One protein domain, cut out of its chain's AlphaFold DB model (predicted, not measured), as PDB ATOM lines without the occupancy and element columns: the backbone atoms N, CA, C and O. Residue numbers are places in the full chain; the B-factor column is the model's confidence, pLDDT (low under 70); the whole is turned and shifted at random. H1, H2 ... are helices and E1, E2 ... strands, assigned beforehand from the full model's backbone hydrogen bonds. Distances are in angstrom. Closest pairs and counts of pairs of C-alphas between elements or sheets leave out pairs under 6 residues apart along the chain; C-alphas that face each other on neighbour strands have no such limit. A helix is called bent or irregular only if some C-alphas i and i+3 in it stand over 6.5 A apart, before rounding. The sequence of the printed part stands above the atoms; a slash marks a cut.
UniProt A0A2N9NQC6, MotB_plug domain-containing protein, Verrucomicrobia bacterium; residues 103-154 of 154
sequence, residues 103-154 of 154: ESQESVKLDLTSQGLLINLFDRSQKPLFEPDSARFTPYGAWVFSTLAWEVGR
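AT A GLANCE: This is residues 103 to 154 of the 154 residues of the protein "MotB_plug domain-containing protein" of Verrucomicrobia bacterium (UniProt A0A2N9NQC6). A narrow two-stranded hairpin, E1 and E2, and one helix, H1, make the two arms of a loose U, and the long loop of residues 122 to 138 joins them at one end. The turn of the hairpin, in residues 112 to 117, and the last residues, 149 to 154, stand free at the open end of the U. The printed part has 52 residues, with two named strands and one named helix in the order E1, E2, H1 along the chain; the sheet has the order E1 - E2 and is antiparallel, and the class is mixed, helices and strands. The whole is only just loose, close to compact, with a radius of gyration of the C-alphas of 12.1 A, and it is elongated, spanning 35 by 22 by 19 A.

HOW THE PARTS SIT: Begin after the first five printed residues, where E1, residues 108 to 113, is followed by E2, residues 116 to 121, and look at the two together. They are antiparallel neighbours and form a hairpin, with 158 degrees between their N-to-C directions. Among the C-alphas that face each other are those of Val 108 and Leu 121, 4.8 A apart, and those of Thr 113 and Gly 116, 5.3 A apart. Look then at the backbone atoms: N of Lys 109 and O of Asn 120 are 2.8 A apart, within hydrogen-bond range, and so are N of Leu 118 and O of Asp 111, also at 2.8 A. The link between these strands is tight, with 2 residues. From E2 a long link of 17 residues leads to H1, residues 139 to 152. E1 and H1 are apart, with no C-alpha of the one within 8 A of the other. Within H1 each O i to N i+4 pair is within hydrogen-bond range, and the helix is not bent.

IN THESE COORDINATES: The first printed C-alpha, that of Glu 103, is at (-29.393, -9.278, 24.531). Find C-alpha 108 at (-37.861, -9.129, 20.079), where E1 begins; from there to C-alpha 113 at (-50.195, -17.406, 14.139) x, y and z each fall, and the strand measures 16.0 A from first to last C-alpha. E2 begins at Gly 116 and ends at Leu 121, 16.2 A from first to last C-alpha, and between these two ends x, y and z each rise. H1 begins with C-alpha 139 at (-30.302, 4.739, 17.054); from there x, y and z each fall to C-alpha 152 at (-41.688, -6.862, 5.128), and the helix measures 20.2 A.

THE WHOLE: The printed part runs from residue 103 to residue 154, the chain's last residue, and has no cut. Its first and last C-alphas, those of Glu 103 and Arg 154, are 26.7 A apart. The two C-alphas farthest apart are those of Ser 114 and Asp 133, at 35.7 A. Residues 112 to 117 stand free, and so do residues 149 to 154, of which 149 to 152 belong to H1; without these stretches the body of 40 residues spans 28 by 20 by 15 A. The C-alphas of residues 122 to 138, a stretch with no named element, lie 7 to 18 A from the mean of the C-alphas. Look last at the B-factor column: the mean pLDDT of the printed part is 78.2, and 11 residues are under 70, namely residues 103 to 107, residue 112, residues 114 to 116, residue 125 and residue 154. The mean pLDDT is 74 in E1, 79 in E2 and 83 in H1.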
ATOM      1  N   GLU A 103     -28.528 -10.277  23.886       62.53
ATOM      2  CA  GLU A 103     -29.393  -9.278  24.531       62.53
ATOM      3  C   GLU A 103     -30.569  -8.838  23.639       62.53
ATOM      4  O   GLU A 103     -31.593  -8.370  24.138       62.53
ATOM      5  N   SER A 104     -30.463  -9.022  22.318       59.44
ATOM      6  CA  SER A 104     -31.521  -8.665  21.358       59.44
ATOM      7  C   SER A 104     -32.626  -9.724  21.263       59.44
ATOM      8  O   SER A 104     -33.706  -9.446  20.747       59.44
ATOM      9  N   GLN A 105     -32.400 -10.932  21.793       58.59
ATOM     10  CA  GLN A 105     -33.428 -11.979  21.859       58.59
ATOM     11  C   GLN A 105     -34.521 -11.658  22.884       58.59
ATOM     12  O   GLN A 105     -35.662 -12.092  22.747       58.59
ATOM     13  N   GLU A 106     -34.191 -10.889  23.922       65.12
ATOM     14  CA  GLU A 106     -35.152 -10.518  24.961       65.12
ATOM     15  C   GLU A 106     -36.024  -9.314  24.587       65.12
ATOM     16  O   GLU A 106     -37.086  -9.117  25.197       65.12
ATOM     17  N   SER A 107     -35.571  -8.507  23.622       65.50
ATOM     18  CA  SER A 107     -36.282  -7.331  23.122       65.50
ATOM     19  C   SER A 107     -37.209  -7.651  21.950       65.50
ATOM     20  O   SER A 107     -38.135  -6.885  21.711       65.50
ATOM     21  N   VAL A 108     -37.036  -8.774  21.245       73.75
ATOM     22  CA  VAL A 108     -37.861  -9.129  20.079       73.75
ATOM     23  C   VAL A 108     -38.394 -10.556  20.199       73.75
ATOM     24  O   VAL A 108     -37.628 -11.514  20.174       73.75
ATOM     25  N   LYS A 109     -39.718 -10.718  20.296       76.00
ATOM     26  CA  LYS A 109     -40.397 -12.022  20.240       76.00
ATOM     27  C   LYS A 109     -41.191 -12.150  18.947       76.00
ATOM     28  O   LYS A 109     -41.888 -11.222  18.548       76.00
ATOM     29  N   LEU A 110     -41.087 -13.307  18.309       76.31
ATOM     30  CA  LEU A 110     -41.759 -13.628  17.055       76.31
ATOM     31  C   LEU A 110     -42.712 -14.793  17.310       76.31
ATOM     32  O   LEU A 110     -42.257 -15.887  17.637       76.31
ATOM     33  N   ASP A 111     -44.013 -14.565  17.150       76.19
ATOM     34  CA  ASP A 111     -45.042 -15.586  17.337       76.19
ATOM     35  C   ASP A 111     -45.727 -15.883  15.998       76.19
ATOM     36  O   ASP A 111     -46.284 -14.997  15.342       76.19
ATOM     37  N   LEU A 112     -45.689 -17.147  15.571       68.50
ATOM     38  CA  LEU A 112     -46.372 -17.587  14.357       68.50
ATOM     39  C   LEU A 112     -47.837 -17.893  14.677       68.50
ATOM     40  O   LEU A 112     -48.141 -18.751  15.505       68.50
ATOM     41  N   THR A 113     -48.749 -17.215  13.988       73.81
ATOM     42  CA  THR A 113     -50.195 -17.406  14.139       73.81
ATOM     43  C   THR A 113     -50.814 -17.878  12.825       73.81
ATOM     44  O   THR A 113     -50.223 -17.752  11.753       73.81
ATOM     45  N   SER A 114     -52.052 -18.370  12.871       63.12
ATOM     46  CA  SER A 114     -52.815 -18.753  11.673       63.12
ATOM     47  C   SER A 114     -53.137 -17.589  10.715       63.12
ATOM     48  O   SER A 114     -53.649 -17.836   9.620       63.12
ATOM     49  N   GLN A 115     -52.870 -16.337  11.113       60.72
ATOM     50  CA  GLN A 115     -53.045 -15.125  10.293       60.72
ATOM     51  C   GLN A 115     -51.748 -14.596   9.689       60.72
ATOM     52  O   GLN A 115     -51.809 -13.800   8.758       60.72
ATOM     53  N   GLY A 116     -50.598 -15.013  10.217       67.50
ATOM     54  CA  GLY A 116     -49.307 -14.457   9.844       67.50
ATOM     55  C   GLY A 116     -48.348 -14.386  11.025       67.50
ATOM     56  O   GLY A 116     -48.507 -15.083  12.032       67.50
ATOM     57  N   LEU A 117     -47.339 -13.533  10.888       79.88
ATOM     58  CA  LEU A 117     -46.273 -13.355  11.863       79.88
ATOM     59  C   LEU A 117     -46.590 -12.188  12.806       79.88
ATOM     60  O   LEU A 117     -46.723 -11.049  12.359       79.88
ATOM     61  N   LEU A 118     -46.684 -12.466  14.105       81.62
ATOM     62  CA  LEU A 118     -46.777 -11.446  15.143       81.62
ATOM     63  C   LEU A 118     -45.368 -11.112  15.646       81.62
ATOM     64  O   LEU A 118     -44.647 -11.990  16.113       81.62
ATOM     65  N   ILE A 119     -44.985  -9.837  15.560       82.25
ATOM     66  CA  ILE A 119     -43.686  -9.338  16.024       82.25
ATOM     67  C   ILE A 119     -43.917  -8.471  17.260       82.25
ATOM     68  O   ILE A 119     -44.488  -7.386  17.175       82.25
ATOM     69  N   ASN A 120     -43.471  -8.955  18.414       82.50
ATOM     70  CA  ASN A 120     -43.569  -8.287  19.703       82.50
ATOM     71  C   ASN A 120     -42.219  -7.650  20.056       82.50
ATOM     72  O   ASN A 120     -41.235  -8.357  20.275       82.50
ATOM     73  N   LEU A 121     -42.181  -6.320  20.136       82.50
ATOM     74  CA  LEU A 121     -40.986  -5.546  20.469       82.50
ATOM     75  C   LEU A 121     -41.091  -4.998  21.900       82.50
ATOM     76  O   LEU A 121     -42.066  -4.329  22.238       82.50
ATOM     77  N   PHE A 122     -40.099  -5.280  22.740       82.00
ATOM     78  CA  PHE A 122     -40.032  -4.860  24.136       82.00
ATOM     79  C   PHE A 122     -39.000  -3.753  24.306       82.00
ATOM     80  O   PHE A 122     -37.814  -3.938  24.034       82.00
ATOM     81  N   ASP A 123     -39.466  -2.620  24.820       80.94
ATOM     82  CA  ASP A 123     -38.624  -1.497  25.203       80.94
ATOM     83  C   ASP A 123     -37.980  -1.784  26.568       80.94
ATOM     84  O   ASP A 123     -38.670  -1.878  27.587       80.94
ATOM     85  N   ARG A 124     -36.662  -2.016  26.592       76.81
ATOM     86  CA  ARG A 124     -35.916  -2.369  27.811       76.81
ATOM     87  C   ARG A 124     -34.846  -1.333  28.113       76.81
ATOM     88  O   ARG A 124     -34.214  -0.794  27.215       76.81
ATOM     89  N   SER A 125     -34.560  -1.140  29.399       69.25
ATOM     90  CA  SER A 125     -33.627  -0.118  29.893       69.25
ATOM     91  C   SER A 125     -32.190  -0.232  29.366       69.25
ATOM     92  O   SER A 125     -31.488   0.772  29.347       69.25
ATOM     93  N   GLN A 126     -31.740  -1.421  28.946       70.94
ATOM     94  CA  GLN A 126     -30.397  -1.624  28.374       70.94
ATOM     95  C   GLN A 126     -30.301  -1.159  26.911       70.94
ATOM     96  O   GLN A 126     -29.263  -0.654  26.487       70.94
ATOM     97  N   LYS A 127     -31.387  -1.295  26.139       74.94
ATOM     98  CA  LYS A 127     -31.478  -0.865  24.736       74.94
ATOM     99  C   LYS A 127     -32.878  -0.321  24.451       74.94
ATOM    100  O   LYS A 127     -33.701  -1.036  23.873       74.94
ATOM    101  N   PRO A 128     -33.163   0.920  24.880       82.31
ATOM    102  CA  PRO A 128     -34.485   1.470  24.694       82.31
ATOM    103  C   PRO A 128     -34.748   1.737  23.213       82.31
ATOM    104  O   PRO A 128     -33.852   2.154  22.474       82.31
ATOM    105  N   LEU A 129     -35.968   1.474  22.761       85.38
ATOM    106  CA  LEU A 129     -36.394   1.714  21.378       85.38
ATOM    107  C   LEU A 129     -36.697   3.192  21.147       85.38
ATOM    108  O   LEU A 129     -36.450   3.716  20.059       85.38
ATOM    109  N   PHE A 130     -37.193   3.855  22.189       90.44
ATOM    110  CA  PHE A 130     -37.569   5.258  22.187       90.44
ATOM    111  C   PHE A 130     -36.714   6.047  23.177       90.44
ATOM    112  O   PHE A 130     -36.227   5.519  24.177       90.44
ATOM    113  N   GLU A 131     -36.501   7.323  22.888       88.44
ATOM    114  CA  GLU A 131     -35.933   8.239  23.870       88.44
ATOM    115  C   GLU A 131     -36.877   8.359  25.086       88.44
ATOM    116  O   GLU A 131     -38.099   8.352  24.913       88.44
ATOM    117  N   PRO A 132     -36.352   8.490  26.321       85.62
ATOM    118  CA  PRO A 132     -37.190   8.671  27.501       85.62
ATOM    119  C   PRO A 132     -38.121   9.875  27.337       85.62
ATOM    120  O   PRO A 132     -37.669  10.956  26.965       85.62
ATOM    121  N   ASP A 133     -39.408   9.680  27.634       85.25
ATOM    122  CA  ASP A 133     -40.444  10.724  27.561       85.25
ATOM    123  C   ASP A 133     -40.628  11.340  26.154       85.25
ATOM    124  O   ASP A 133     -41.053  12.482  25.988       85.25
ATOM    125  N   SER A 134     -40.287  10.585  25.105       87.38
ATOM    126  CA  SER A 134     -40.326  11.051  23.720       87.38
ATOM    127  C   SER A 134     -40.794   9.941  22.775       87.38
ATOM    128  O   SER A 134     -40.567   8.758  23.000       87.38
ATOM    129  N   ALA A 135     -41.445  10.327  21.675       88.00
ATOM    130  CA  ALA A 135     -41.837   9.412  20.597       88.00
ATOM    131  C   ALA A 135     -40.731   9.226  19.538       88.00
ATOM    132  O   ALA A 135     -40.969   8.647  18.477       88.00
ATOM    133  N   ARG A 136     -39.530   9.770  19.776       90.00
ATOM    134  CA  ARG A 136     -38.390   9.644  18.863       90.00
ATOM    135  C   ARG A 136     -37.687   8.313  19.080       90.00
ATOM    136  O   ARG A 136     -37.443   7.916  20.215       90.00
ATOM    137  N   PHE A 137     -37.334   7.650  17.984       88.75
ATOM    138  CA  PHE A 137     -36.545   6.426  18.037       88.75
ATOM    139  C   PHE A 137     -35.111   6.707  18.482       88.75
ATOM    140  O   PHE A 137     -34.495   7.680  18.042       88.75
ATOM    141  N   THR A 138     -34.552   5.805  19.285       89.00
ATOM    142  CA  THR A 138     -33.104   5.748  19.513       89.00
ATOM    143  C   THR A 138     -32.392   5.236  18.252       89.00
ATOM    144  O   THR A 138     -33.037   4.665  17.366       89.00
ATOM    145  N   PRO A 139     -31.052   5.353  18.152       86.25
ATOM    146  CA  PRO A 139     -30.302   4.739  17.054       86.25
ATOM    147  C   PRO A 139     -30.563   3.231  16.913       86.25
ATOM    148  O   PRO A 139     -30.611   2.710  15.801       86.25
ATOM    149  N   TYR A 140     -30.789   2.542  18.035       83.25
ATOM    150  CA  TYR A 140     -31.160   1.130  18.054       83.25
ATOM    151  C   TYR A 140     -32.588   0.907  17.542       83.25
ATOM    152  O   TYR A 140     -32.785   0.083  16.653       83.25
ATOM    153  N   GLY A 141     -33.573   1.668  18.034       86.69
ATOM    154  CA  GLY A 141     -34.955   1.576  17.556       86.69
ATOM    155  C   GLY A 141     -35.066   1.842  16.055       86.69
ATOM    156  O   GLY A 141     -35.683   1.063  15.332       86.69
ATOM    157  N   ALA A 142     -34.389   2.880  15.560       88.62
ATOM    158  CA  ALA A 142     -34.349   3.199  14.138       88.62
ATOM    159  C   ALA A 142     -33.756   2.050  13.306       88.62
ATOM    160  O   ALA A 142     -34.315   1.700  12.267       88.62
ATOM    161  N   TRP A 143     -32.671   1.427  13.783       84.62
ATOM    162  CA  TRP A 143     -32.086   0.253  13.138       84.62
ATOM    163  C   TRP A 143     -33.084  -0.912  13.085       84.62
ATOM    164  O   TRP A 143     -33.379  -1.387  11.990       84.62
ATOM    165  N   VAL A 144     -33.694  -1.290  14.216       83.62
ATOM    166  CA  VAL A 144     -34.664  -2.400  14.286       83.62
ATOM    167  C   VAL A 144     -35.835  -2.188  13.324       83.62
ATOM    168  O   VAL A 144     -36.145  -3.068  12.521       83.62
ATOM    169  N   PHE A 145     -36.468  -1.013  13.354       86.38
ATOM    170  CA  PHE A 145     -37.601  -0.724  12.476       86.38
ATOM    171  C   PHE A 145     -37.198  -0.656  11.002       86.38
ATOM    172  O   PHE A 145     -37.969  -1.095  10.153       86.38
ATOM    173  N   SER A 146     -35.998  -0.163  10.679       86.00
ATOM    174  CA  SER A 146     -35.506  -0.159   9.297       86.00
ATOM    175  C   SER A 146     -35.259  -1.572   8.762       86.00
ATOM    176  O   SER A 146     -35.624  -1.865   7.625       86.00
ATOM    177  N   THR A 147     -34.718  -2.471   9.592       83.38
ATOM    178  CA  THR A 147     -34.508  -3.880   9.243       83.38
ATOM    179  C   THR A 147     -35.838  -4.596   9.040       83.38
ATOM    180  O   THR A 147     -36.023  -5.262   8.025       83.38
ATOM    181  N   LEU A 148     -36.797  -4.406   9.953       81.88
ATOM    182  CA  LEU A 148     -38.135  -4.986   9.823       81.88
ATOM    183  C   LEU A 148     -38.883  -4.444   8.599       81.88
ATOM    184  O   LEU A 148     -39.509  -5.212   7.874       81.88
ATOM    185  N   ALA A 149     -38.803  -3.137   8.340       83.75
ATOM    186  CA  ALA A 149     -39.443  -2.521   7.182       83.75
ATOM    187  C   ALA A 149     -38.877  -3.057   5.861       83.75
ATOM    188  O   ALA A 149     -39.636  -3.283   4.919       83.75
ATOM    189  N   TRP A 150     -37.562  -3.284   5.797       80.38
ATOM    190  CA  TRP A 150     -36.922  -3.880   4.628       80.38
ATOM    191  C   TRP A 150     -37.359  -5.334   4.404       80.38
ATOM    192  O   TRP A 150     -37.636  -5.707   3.267       80.38
ATOM    193  N   GLU A 151     -37.487  -6.125   5.472       76.94
ATOM    194  CA  GLU A 151     -37.892  -7.533   5.369       76.94
ATOM    195  C   GLU A 151     -39.365  -7.691   4.956       76.94
ATOM    196  O   GLU A 151     -39.700  -8.568   4.167       76.94
ATOM    197  N   VAL A 152     -40.251  -6.824   5.456       75.38
ATOM    198  CA  VAL A 152     -41.688  -6.862   5.128       75.38
ATOM    199  C   VAL A 152     -41.983  -6.287   3.739       75.38
ATOM    200  O   VAL A 152     -42.973  -6.662   3.116       75.38
ATOM    201  N   GLY A 153     -41.156  -5.360   3.249       72.31
ATOM    202  CA  GLY A 153     -41.339  -4.717   1.945       72.31
ATOM    203  C   GLY A 153     -40.859  -5.535   0.741       72.31
ATOM    204  O   GLY A 153     -40.993  -5.058  -0.388       72.31
ATOM    205  N   ARG A 154     -40.268  -6.709   0.971       56.50
ATOM    206  CA  ARG A 154     -39.723  -7.601  -0.055       56.50
ATOM    207  C   ARG A 154     -40.766  -8.595  -0.561       56.50
ATOM    208  O   ARG A 154     -40.752  -8.842  -1.789       56.50
TER     209      ARG A 154